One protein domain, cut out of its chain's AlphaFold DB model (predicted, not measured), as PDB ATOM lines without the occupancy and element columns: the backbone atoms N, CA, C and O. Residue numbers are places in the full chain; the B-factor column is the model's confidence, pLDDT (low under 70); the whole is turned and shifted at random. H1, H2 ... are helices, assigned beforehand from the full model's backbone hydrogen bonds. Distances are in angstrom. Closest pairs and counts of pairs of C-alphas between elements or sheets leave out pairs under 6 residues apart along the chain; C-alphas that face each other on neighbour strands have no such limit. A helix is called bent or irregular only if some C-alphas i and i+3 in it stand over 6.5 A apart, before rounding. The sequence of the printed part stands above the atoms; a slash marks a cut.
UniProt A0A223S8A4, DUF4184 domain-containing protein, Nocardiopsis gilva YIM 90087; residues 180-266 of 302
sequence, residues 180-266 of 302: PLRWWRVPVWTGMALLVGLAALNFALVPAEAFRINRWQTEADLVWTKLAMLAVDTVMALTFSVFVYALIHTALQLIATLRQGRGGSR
ATOM      1  N   PRO A 180      44.206  26.172  41.570       59.16
ATOM      2  CA  PRO A 180      43.233  26.526  42.597       59.16
ATOM      3  C   PRO A 180      43.354  27.981  43.031       59.16
ATOM      4  O   PRO A 180      44.435  28.586  43.049       59.16
ATOM      5  N   LEU A 181      42.208  28.558  43.374       64.19
ATOM      6  CA  LEU A 181      42.142  29.946  43.765       64.19
ATOM      7  C   LEU A 181      42.819  30.182  45.118       64.19
ATOM      8  O   LEU A 181      42.611  29.442  46.072       64.19
ATOM      9  N   ARG A 182      43.601  31.260  45.219       72.19
ATOM     10  CA  ARG A 182      44.234  31.676  46.472       72.19
ATOM     11  C   ARG A 182      43.436  32.814  47.120       72.19
ATOM     12  O   ARG A 182      43.143  33.803  46.454       72.19
ATOM     13  N   TRP A 183      43.152  32.698  48.418       70.00
ATOM     14  CA  TRP A 183      42.308  33.625  49.193       70.00
ATOM     15  C   TRP A 183      42.769  35.096  49.169       70.00
ATOM     16  O   TRP A 183      41.935  35.992  49.161       70.00
ATOM     17  N   TRP A 184      44.075  35.370  49.061       73.38
ATOM     18  CA  TRP A 184      44.612  36.741  48.978       73.38
ATOM     19  C   TRP A 184      44.182  37.496  47.708       73.38
ATOM     20  O   TRP A 184      44.401  38.699  47.611       73.38
ATOM     21  N   ARG A 185      43.578  36.817  46.722       76.88
ATOM     22  CA  ARG A 185      42.997  37.466  45.537       76.88
ATOM     23  C   ARG A 185      41.648  38.127  45.824       76.88
ATOM     24  O   ARG A 185      41.274  39.033  45.092       76.88
ATOM     25  N   VAL A 186      40.952  37.714  46.886       74.81
ATOM     26  CA  VAL A 186      39.612  38.216  47.231       74.81
ATOM     27  C   VAL A 186      39.602  39.737  47.451       74.81
ATOM     28  O   VAL A 186      38.782  40.389  46.813       74.81
ATOM     29  N   PRO A 187      40.526  40.350  48.221       77.94
ATOM     30  CA  PRO A 187      40.565  41.807  48.375       77.94
ATOM     31  C   PRO A 187      40.729  42.566  47.053       77.94
ATOM     32  O   PRO A 187      40.063  43.575  46.843       77.94
ATOM     33  N   VAL A 188      41.568  42.062  46.135       78.38
ATOM     34  CA  VAL A 188      41.772  42.678  44.810       78.38
ATOM     35  C   VAL A 188      40.468  42.674  44.012       78.38
ATOM     36  O   VAL A 188      40.158  43.635  43.316       78.38
ATOM     37  N   TRP A 189      39.683  41.608  44.126       78.62
ATOM     38  CA  TRP A 189      38.413  41.487  43.418       78.62
ATOM     39  C   TRP A 189      37.323  42.333  44.027       78.62
ATOM     40  O   TRP A 189      36.611  42.992  43.286       78.62
ATOM     41  N   THR A 190      37.202  42.328  45.353       77.06
ATOM     42  CA  THR A 190      36.234  43.168  46.056       77.06
ATOM     43  C   THR A 190      36.517  44.638  45.766       77.06
ATOM     44  O   THR A 190      35.601  45.372  45.410       77.06
ATOM     45  N   GLY A 191      37.789  45.046  45.824       80.00
ATOM     46  CA  GLY A 191      38.212  46.392  45.447       80.00
ATOM     47  C   GLY A 191      37.870  46.718  43.993       80.00
ATOM     48  O   GLY A 191      37.279  47.757  43.726       80.00
ATOM     49  N   MET A 192      38.161  45.814  43.052       81.81
ATOM     50  CA  MET A 192      37.836  46.044  41.643       81.81
ATOM     51  C   MET A 192      36.329  46.067  41.373       81.81
ATOM     52  O   MET A 192      35.863  46.919  40.633       81.81
ATOM     53  N   ALA A 193      35.552  45.176  41.987       77.81
ATOM     54  CA  ALA A 193      34.097  45.155  41.868       77.81
ATOM     55  C   ALA A 193      33.475  46.455  42.392       77.81
ATOM     56  O   ALA A 193      32.566  46.990  41.762       77.81
ATOM     57  N   LEU A 194      34.000  46.987  43.500       81.25
ATOM     58  CA  LEU A 194      33.593  48.284  44.032       81.25
ATOM     59  C   LEU A 194      33.938  49.417  43.060       81.25
ATOM     60  O   LEU A 194      33.068  50.222  42.748       81.25
ATOM     61  N   LEU A 195      35.171  49.464  42.546       79.31
ATOM     62  CA  LEU A 195      35.602  50.485  41.582       79.31
ATOM     63  C   LEU A 195      34.764  50.458  40.301       79.31
ATOM     64  O   LEU A 195      34.328  51.500  39.823       79.31
ATOM     65  N   VAL A 196      34.499  49.263  39.780       76.69
ATOM     66  CA  VAL A 196      33.618  49.018  38.637       76.69
ATOM     67  C   VAL A 196      32.210  49.532  38.958       76.69
ATOM     68  O   VAL A 196      31.683  50.350  38.213       76.69
ATOM     69  N   GLY A 197      31.631  49.156  40.101       73.06
ATOM     70  CA  GLY A 197      30.318  49.646  40.535       73.06
ATOM     71  C   GLY A 197      30.239  51.173  40.662       73.06
ATOM     72  O   GLY A 197      29.276  51.773  40.192       73.06
ATOM     73  N   LEU A 198      31.268  51.810  41.227       78.25
ATOM     74  CA  LEU A 198      31.368  53.269  41.334       78.25
ATOM     75  C   LEU A 198      31.499  53.941  39.963       78.25
ATOM     76  O   LEU A 198      30.852  54.956  39.723       78.25
ATOM     77  N   ALA A 199      32.288  53.371  39.051       72.19
ATOM     78  CA  ALA A 199      32.425  53.878  37.689       72.19
ATOM     79  C   ALA A 199      31.106  53.774  36.909       72.19
ATOM     80  O   ALA A 199      30.734  54.726  36.228       72.19
ATOM     81  N   ALA A 200      30.369  52.665  37.048       71.38
ATOM     82  CA  ALA A 200      29.036  52.514  36.462       71.38
ATOM     83  C   ALA A 200      28.029  53.506  37.051       71.38
ATOM     84  O   ALA A 200      27.241  54.082  36.307       71.38
ATOM     85  N   LEU A 201      28.070  53.737  38.366       75.50
ATOM     86  CA  LEU A 201      27.228  54.739  39.015       75.50
ATOM     87  C   LEU A 201      27.554  56.145  38.501       75.50
ATOM     88  O   LEU A 201      26.653  56.867  38.095       75.50
ATOM     89  N   ASN A 202      28.834  56.517  38.444       70.69
ATOM     90  CA  ASN A 202      29.265  57.796  37.881       70.69
ATOM     91  C   ASN A 202      28.828  57.936  36.413       70.69
ATOM     92  O   ASN A 202      28.269  58.959  36.032       70.69
ATOM     93  N   PHE A 203      29.000  56.887  35.606       67.06
ATOM     94  CA  PHE A 203      28.538  56.856  34.219       67.06
ATOM     95  C   PHE A 203      27.013  56.965  34.091       67.06
ATOM     96  O   PHE A 203      26.533  57.541  33.130       67.06
ATOM     97  N   ALA A 204      26.231  56.458  35.043       68.19
ATOM     98  CA  ALA A 204      24.779  56.633  35.034       68.19
ATOM     99  C   ALA A 204      24.349  58.065  35.410       68.19
ATOM    100  O   ALA A 204      23.278  58.510  35.000       68.19
ATOM    101  N   LEU A 205      25.168  58.783  36.184       67.31
ATOM    102  CA  LEU A 205      24.839  60.101  36.735       67.31
ATOM    103  C   LEU A 205      25.373  61.275  35.886       67.31
ATOM    104  O   LEU A 205      24.701  62.295  35.769       67.31
ATOM    105  N   VAL A 206      26.549  61.144  35.260       64.12
ATOM    106  CA  VAL A 206      27.231  62.221  34.503       64.12
ATOM    107  C   VAL A 206      26.575  62.610  33.158       64.12
ATOM    108  O   VAL A 206      26.570  63.804  32.837       64.12
ATOM    109  N   PRO A 207      25.968  61.698  32.370       55.78
ATOM    110  CA  PRO A 207      25.301  62.048  31.112       55.78
ATOM    111  C   PRO A 207      24.140  63.036  31.282       55.78
ATOM    112  O   PRO A 207      23.809  63.750  30.338       55.78
ATOM    113  N   ALA A 208      23.539  63.115  32.476       50.09
ATOM    114  CA  ALA A 208      22.449  64.046  32.765       50.09
ATOM    115  C   ALA A 208      22.918  65.513  32.855       50.09
ATOM    116  O   ALA A 208      22.169  66.423  32.496       50.09
ATOM    117  N   GLU A 209      24.166  65.741  33.274       48.53
ATOM    118  CA  GLU A 209      24.710  67.080  33.523       48.53
ATOM    119  C   GLU A 209      25.500  67.610  32.313       48.53
ATOM    120  O   GLU A 209      25.352  68.769  31.924       48.53
ATOM    121  N   ALA A 210      26.283  66.747  31.649       51.31
ATOM    122  CA  ALA A 210      27.115  67.128  30.501       51.31
ATOM    123  C   ALA A 210      26.293  67.542  29.263       51.31
ATOM    124  O   ALA A 210      26.736  68.369  28.467       51.31
ATOM    125  N   PHE A 211      25.062  67.039  29.118       51.31
ATOM    126  CA  PHE A 211      24.168  67.421  28.016       51.31
ATOM    127  C   PHE A 211      23.576  68.835  28.158       51.31
ATOM    128  O   PHE A 211      23.079  69.384  27.174       51.31
ATOM    129  N   ARG A 212      23.623  69.443  29.356       50.06
ATOM    130  CA  ARG A 212      23.092  70.797  29.608       50.06
ATOM    131  C   ARG A 212      24.066  71.917  29.252       50.06
ATOM    132  O   ARG A 212      23.637  73.053  29.066       50.06
ATOM    133  N   ILE A 213      25.358  71.618  29.147       53.12
ATOM    134  CA  ILE A 213      26.400  72.616  28.905       53.12
ATOM    135  C   ILE A 213      26.862  72.478  27.463       53.12
ATOM    136  O   ILE A 213      27.869  71.837  27.210       53.12
ATOM    137  N   ASN A 214      26.144  73.061  26.504       56.09
ATOM    138  CA  ASN A 214      26.663  73.140  25.143       56.09
ATOM    139  C   ASN A 214      26.397  74.492  24.484       56.09
ATOM    140  O   ASN A 214      25.267  74.832  24.141       56.09
ATOM    141  N   ARG A 215      27.491  75.233  24.273       60.00
ATOM    142  CA  ARG A 215      27.618  76.308  23.284       60.00
ATOM    143  C   ARG A 215      28.386  75.745  22.085       60.00
ATOM    144  O   ARG A 215      29.598  75.911  22.003       60.00
ATOM    145  N   TRP A 216      27.701  75.049  21.184       64.12
ATOM    146  CA  TRP A 216      28.287  74.666  19.895       64.12
ATOM    147  C   TRP A 216      28.232  75.854  18.938       64.12
ATOM    148  O   TRP A 216      27.195  76.512  18.854       64.12
ATOM    149  N   GLN A 217      29.331  76.143  18.239       67.44
ATOM    150  CA  GLN A 217      29.379  77.236  17.261       67.44
ATOM    151  C   GLN A 217      28.977  76.771  15.855       67.44
ATOM    152  O   GLN A 217      28.419  77.564  15.100       67.44
ATOM    153  N   THR A 218      29.194  75.492  15.516       80.56
ATOM    154  CA  THR A 218      28.817  74.907  14.219       80.56
ATOM    155  C   THR A 218      28.210  73.501  14.343       80.56
ATOM    156  O   THR A 218      28.386  72.808  15.347       80.56
ATOM    157  N   GLU A 219      27.512  73.044  13.296       80.50
ATOM    158  CA  GLU A 219      27.029  71.656  13.195       80.50
ATOM    159  C   GLU A 219      28.179  70.640  13.120       80.50
ATOM    160  O   GLU A 219      28.063  69.528  13.636       80.50
ATOM    161  N   ALA A 220      29.313  71.028  12.526       80.56
ATOM    162  CA  ALA A 220      30.500  70.185  12.454       80.56
ATOM    163  C   ALA A 220      31.072  69.896  13.852       80.56
ATOM    164  O   ALA A 220      31.380  68.742  14.152       80.56
ATOM    165  N   ASP A 221      31.138  70.901  14.731       74.50
ATOM    166  CA  ASP A 221      31.615  70.737  16.115       74.50
ATOM    167  C   ASP A 221      30.721  69.783  16.916       74.50
ATOM    168  O   ASP A 221      31.206  68.940  17.680       74.50
ATOM    169  N   LEU A 222      29.404  69.872  16.696       78.00
ATOM    170  CA  LEU A 222      28.431  68.964  17.293       78.00
ATOM    171  C   LEU A 222      28.662  67.517  16.837       78.00
ATOM    172  O   LEU A 222      28.670  66.609  17.673       78.00
ATOM    173  N   VAL A 223      28.845  67.283  15.533       79.25
ATOM    174  CA  VAL A 223      29.089  65.933  14.998       79.25
ATOM    175  C   VAL A 223      30.402  65.370  15.540       79.25
ATOM    176  O   VAL A 223      30.412  64.247  16.048       79.25
ATOM    177  N   TRP A 224      31.485  66.147  15.501       76.06
ATOM    178  CA  TRP A 224      32.791  65.713  16.003       76.06
ATOM    179  C   TRP A 224      32.758  65.364  17.483       76.06
ATOM    180  O   TRP A 224      33.277  64.320  17.880       76.06
ATOM    181  N   THR A 225      32.089  66.181  18.293       73.25
ATOM    182  CA  THR A 225      31.975  65.911  19.728       73.25
ATOM    183  C   THR A 225      31.148  64.661  19.986       73.25
ATOM    184  O   THR A 225      31.558  63.817  20.778       73.25
ATOM    185  N   LYS A 226      30.023  64.474  19.287       76.69
ATOM    186  CA  LYS A 226      29.219  63.253  19.432       76.69
ATOM    187  C   LYS A 226      30.002  61.999  19.054       76.69
ATOM    188  O   LYS A 226      29.901  60.998  19.756       76.69
ATOM    189  N   LEU A 227      30.790  62.047  17.979       74.50
ATOM    190  CA  LEU A 227      31.644  60.929  17.578       74.50
ATOM    191  C   LEU A 227      32.739  60.649  18.616       74.50
ATOM    192  O   LEU A 227      32.959  59.491  18.965       74.50
ATOM    193  N   ALA A 228      33.388  61.690  19.143       70.94
ATOM    194  CA  ALA A 228      34.403  61.554  20.183       70.94
ATOM    195  C   ALA A 228      33.819  60.987  21.487       70.94
ATOM    196  O   ALA A 228      34.378  60.048  22.049       70.94
ATOM    197  N   MET A 229      32.666  61.495  21.931       69.88
ATOM    198  CA  MET A 229      31.942  60.985  23.100       69.88
ATOM    199  C   MET A 229      31.542  59.526  22.906       69.88
ATOM    200  O   MET A 229      31.850  58.700  23.755       69.88
ATOM    201  N   LEU A 230      30.956  59.176  21.755       73.94
ATOM    202  CA  LEU A 230      30.600  57.793  21.443       73.94
ATOM    203  C   LEU A 230      31.823  56.868  21.490       73.94
ATOM    204  O   LEU A 230      31.735  55.758  22.014       73.94
ATOM    205  N   ALA A 231      32.965  57.310  20.958       70.94
ATOM    206  CA  ALA A 231      34.203  56.545  21.009       70.94
ATOM    207  C   ALA A 231      34.690  56.346  22.455       70.94
ATOM    208  O   ALA A 231      35.001  55.217  22.840       70.94
ATOM    209  N   VAL A 232      34.706  57.409  23.266       71.50
ATOM    210  CA  VAL A 232      35.082  57.352  24.689       71.50
ATOM    211  C   VAL A 232      34.144  56.426  25.463       71.50
ATOM    212  O   VAL A 232      34.620  55.498  26.118       71.50
ATOM    213  N   ASP A 233      32.831  56.600  25.323       71.56
ATOM    214  CA  ASP A 233      31.810  55.787  25.986       71.56
ATOM    215  C   ASP A 233      31.936  54.313  25.598       71.56
ATOM    216  O   ASP A 233      31.877  53.430  26.452       71.56
ATOM    217  N   THR A 234      32.188  54.031  24.317       73.38
ATOM    218  CA  THR A 234      32.401  52.664  23.827       73.38
ATOM    219  C   THR A 234      33.643  52.041  24.460       73.38
ATOM    220  O   THR A 234      33.586  50.912  24.951       73.38
ATOM    221  N   VAL A 235      34.769  52.760  24.501       75.75
ATOM    222  CA  VAL A 235      36.013  52.274  25.125       75.75
ATOM    223  C   VAL A 235      35.822  52.044  26.626       75.75
ATOM    224  O   VAL A 235      36.255  51.012  27.151       75.75
ATOM    225  N   MET A 236      35.139  52.958  27.319       74.12
ATOM    226  CA  MET A 236      34.826  52.822  28.741       74.12
ATOM    227  C   MET A 236      33.910  51.623  29.002       74.12
ATOM    228  O   MET A 236      34.219  50.801  29.867       74.12
ATOM    229  N   ALA A 237      32.836  51.465  28.227       73.44
ATOM    230  CA  ALA A 237      31.891  50.357  28.351       73.44
ATOM    231  C   ALA A 237      32.549  48.999  28.069       73.44
ATOM    232  O   ALA A 237      32.312  48.030  28.798       73.44
ATOM    233  N   LEU A 238      33.416  48.914  27.056       78.44
ATOM    234  CA  LEU A 238      34.197  47.708  26.766       78.44
ATOM    235  C   LEU A 238      35.155  47.375  27.912       78.44
ATOM    236  O   LEU A 238      35.195  46.232  28.370       78.44
ATOM    237  N   THR A 239      35.884  48.373  28.419       81.38
ATOM    238  CA  THR A 239      36.802  48.204  29.555       81.38
ATOM    239  C   THR A 239      36.050  47.700  30.784       81.38
ATOM    240  O   THR A 239      36.427  46.685  31.373       81.38
ATOM    241  N   PHE A 240      34.932  48.342  31.123       80.62
ATOM    242  CA  PHE A 240      34.037  47.931  32.201       80.62
ATOM    243  C   PHE A 240      33.547  46.486  32.023       80.62
ATOM    244  O   PHE A 240      33.650  45.672  32.944       80.62
ATOM    245  N   SER A 241      33.087  46.137  30.820       80.25
ATOM    246  CA  SER A 241      32.587  44.797  30.496       80.25
ATOM    247  C   SER A 241      33.659  43.724  30.678       80.25
ATOM    248  O   SER A 241      33.369  42.649  31.202       80.25
ATOM    249  N   VAL A 242      34.916  44.016  30.324       86.75
ATOM    250  CA  VAL A 242      36.056  43.116  30.554       86.75
ATOM    251  C   VAL A 242      36.293  42.881  32.046       86.75
ATOM    252  O   VAL A 242      36.543  41.742  32.446       86.75
ATOM    253  N   PHE A 243      36.187  43.913  32.887       86.19
ATOM    254  CA  PHE A 243      36.329  43.753  34.338       86.19
ATOM    255  C   PHE A 243      35.184  42.945  34.952       86.19
ATOM    256  O   PHE A 243      35.443  42.034  35.742       86.19
ATOM    257  N   VAL A 244      33.934  43.216  34.562       85.38
ATOM    258  CA  VAL A 244      32.769  42.429  35.003       85.38
ATOM    259  C   VAL A 244      32.920  40.969  34.577       85.38
ATOM    260  O   VAL A 244      32.800  40.065  35.407       85.38
ATOM    261  N   TYR A 245      33.271  40.726  33.312       87.31
ATOM    262  CA  TYR A 245      33.569  39.389  32.809       87.31
ATOM    263  C   TYR A 245      34.685  38.716  33.617       87.31
ATOM    264  O   TYR A 245      34.538  37.564  34.018       87.31
ATOM    265  N   ALA A 246      35.780  39.422  33.910       87.50
ATOM    266  CA  ALA A 246      36.890  38.883  34.687       87.50
ATOM    267  C   ALA A 246      36.464  38.471  36.102       87.50
ATOM    268  O   ALA A 246      36.870  37.406  36.579       87.50
ATOM    269  N   LEU A 247      35.617  39.268  36.757       86.19
ATOM    270  CA  LEU A 247      35.053  38.948  38.068       86.19
ATOM    271  C   LEU A 247      34.163  37.700  38.000       86.19
ATOM    272  O   LEU A 247      34.376  36.765  38.774       86.19
ATOM    273  N   ILE A 248      33.237  37.635  37.036       86.19
ATOM    274  CA  ILE A 248      32.340  36.482  36.840       86.19
ATOM    275  C   ILE A 248      33.140  35.219  36.520       86.19
ATOM    276  O   ILE A 248      32.985  34.200  37.193       86.19
ATOM    277  N   HIS A 249      34.034  35.289  35.531       86.19
ATOM    278  CA  HIS A 249      34.897  34.182  35.130       86.19
ATOM    279  C   HIS A 249      35.646  33.628  36.343       86.19
ATOM    280  O   HIS A 249      35.680  32.420  36.571       86.19
ATOM    281  N   THR A 250      36.218  34.504  37.166       82.06
ATOM    282  CA  THR A 250      37.017  34.059  38.307       82.06
ATOM    283  C   THR A 250      36.160  33.529  39.465       82.06
ATOM    284  O   THR A 250      36.563  32.564  40.118       82.06
ATOM    285  N   ALA A 251      34.954  34.067  39.673       83.62
ATOM    286  CA  ALA A 251      33.980  33.529  40.625       83.62
ATOM    287  C   ALA A 251      33.502  32.118  40.235       83.62
ATOM    288  O   ALA A 251      33.442  31.228  41.084       83.62
ATOM    289  N   LEU A 252      33.232  31.877  38.949       84.81
ATOM    290  CA  LEU A 252      32.846  30.554  38.449       84.81
ATOM    291  C   LEU A 252      33.961  29.519  38.650       84.81
ATOM    292  O   LEU A 252      33.694  28.406  39.107       84.81
ATOM    293  N   GLN A 253      35.215  29.901  38.393       82.81
ATOM    294  CA  GLN A 253      36.377  29.043  38.652       82.81
ATOM    295  C   GLN A 253      36.512  28.703  40.145       82.81
ATOM    296  O   GLN A 253      36.766  27.553  40.506       82.81
ATOM    297  N   LEU A 254      36.269  29.671  41.037       79.88
ATOM    298  CA  LEU A 254      36.252  29.422  42.481       79.88
ATOM    299  C   LEU A 254      35.177  28.394  42.860       79.88
ATOM    300  O   LEU A 254      35.478  27.415  43.542       79.88
ATOM    301  N   ILE A 255      33.945  28.572  42.384       82.62
ATOM    302  CA  ILE A 255      32.838  27.648  42.668       82.62
ATOM    303  C   ILE A 255      33.172  26.230  42.183       82.62
ATOM    304  O   ILE A 255      32.931  25.265  42.914       82.62
ATOM    305  N   ALA A 256      33.766  26.092  40.995       82.62
ATOM    306  CA  ALA A 256      34.187  24.800  40.455       82.62
ATOM    307  C   ALA A 256      35.233  24.112  41.353       82.62
ATOM    308  O   ALA A 256      35.055  22.947  41.717       82.62
ATOM    309  N   THR A 257      36.264  24.843  41.794       79.75
ATOM    310  CA  THR A 257      37.309  24.291  42.681       79.75
ATOM    311  C   THR A 257      36.763  23.852  44.044       79.75
ATOM    312  O   THR A 257      37.101  22.772  44.532       79.75
ATOM    313  N   LEU A 258      35.855  24.632  44.644       81.25
ATOM    314  CA  LEU A 258      35.219  24.285  45.922       81.25
ATOM    315  C   LEU A 258      34.322  23.043  45.811       81.25
ATOM    316  O   LEU A 258      34.237  22.250  46.752       81.25
ATOM    317  N   ARG A 259      33.656  22.849  44.664       82.62
ATOM    318  CA  ARG A 259      32.841  21.654  44.395       82.62
ATOM    319  C   ARG A 259      33.702  20.399  44.251       82.62
ATOM    320  O   ARG A 259      33.357  19.376  44.838       82.62
ATOM    321  N   GLN A 260      34.829  20.485  43.544       80.25
ATOM    322  CA  GLN A 260      35.766  19.364  43.390       80.25
ATOM    323  C   GLN A 260      36.367  18.926  44.737       80.25
ATOM    324  O   GLN A 260      36.369  17.734  45.044       80.25
ATOM    325  N   GLY A 261      36.771  19.876  45.591       70.75
ATOM    326  CA  GLY A 261      37.296  19.573  46.933       70.75
ATOM    327  C   GLY A 261      36.275  18.909  47.871       70.75
ATOM    328  O   GLY A 261      36.628  18.026  48.649       70.75
ATOM    329  N   ARG A 262      34.988  19.272  47.767       64.12
ATOM    330  CA  ARG A 262      33.899  18.624  48.529       64.12
ATOM    331  C   ARG A 262      33.525  17.235  47.993       64.12
ATOM    332  O   ARG A 262      33.084  16.395  48.772       64.12
ATOM    333  N   GLY A 263      33.684  16.994  46.690       58.41
ATOM    334  CA  GLY A 263      33.418  15.700  46.052       58.41
ATOM    335  C   GLY A 263      34.461  14.633  46.397       58.41
ATOM    336  O   GLY A 263      34.088  13.515  46.745       58.41
ATOM    337  N   GLY A 264      35.750  14.995  46.397       54.62
ATOM    338  CA  GLY A 264      36.842  14.076  46.751       54.62
ATOM    339  C   GLY A 264      36.766  13.568  48.195       54.62
ATOM    340  O   GLY A 264      36.966  12.385  48.445       54.62
ATOM    341  N   SER A 265      36.352  14.423  49.136       52.06
ATOM    342  CA  SER A 265      36.214  14.042  50.551       52.06
ATOM    343  C   SER A 265      35.027  13.106  50.837       52.06
ATOM    344  O   SER A 265      34.987  12.494  51.900       52.06
ATOM    345  N   ARG A 266      34.049  12.993  49.922       52.41
ATOM    346  CA  ARG A 266      32.901  12.071  50.053       52.41
ATOM    347  C   ARG A 266      33.164  10.692  49.444       52.41
ATOM    348  O   ARG A 266      32.518   9.738  49.866       52.41
TER     349      ARG A 266
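What this domain is: This is residues 180 to 266 of the 302 residues of the protein "DUF4184 domain-containing protein" of Nocardiopsis gilva YIM 90087 (UniProt A0A223S8A4). One very long helix, H3, makes the length of a rod, and the shorter H1 runs back beside it the opposite way, crossing it at a small angle and meeting it along one short stretch. Tiny H2 and the link after it make the turn between them, and residues 259 to 266 of H3 stick out at one end. The printed part has 87 residues with three named helices, H1, H2 and H3 along the chain, and no named strand: all helix. It is extended, with a radius of gyration of the C-alphas of 20.5 A and spans of 72 by 18 by 17 A.

Where its parts are: Find C-alpha 219 at (27.029, 71.656, 13.195); from there H3, residues 219 to 266, runs 70.3 A to C-alpha 266 at (32.901, 12.071, 50.053). Go back to C-alpha 183 at (42.308, 33.625, 49.193), where H1, residues 183 to 205, sets out over 34.1 A. H1 is irregular, but only just: C-alphas 184 and 187 are 6.51 A apart. H2 is residues 207 to 210.

How they stand to each other: Look at residues 240 to 247 of H3, which alone touch H1, through its residues 189 to 196. The closest C-alphas, of Val 196 and Phe 240, are 6.5 A apart. The two helices stand at a shallow tilt of 30 degrees, opposite ways. H1 and H2 meet only through their tight link, while H2 and H3 are apart. O i to N i+4 pairs within hydrogen-bond range number 17 of 19 in H1 and 42 of 44 in H3; H2 is too short for such a pair.

The domain as a whole: The farthest C-alphas, of Gln 217 and Arg 266, are 73.0 A apart. The printed part has no cut, and the link from H2 to H3 is short. Residues 204 to 213, of which 207 to 210 belong to H2, stand free. The mean pLDDT of the printed part is 73.1; look for values under 70 at residues 180 to 181, 203 to 217, 229 and 262 to 266.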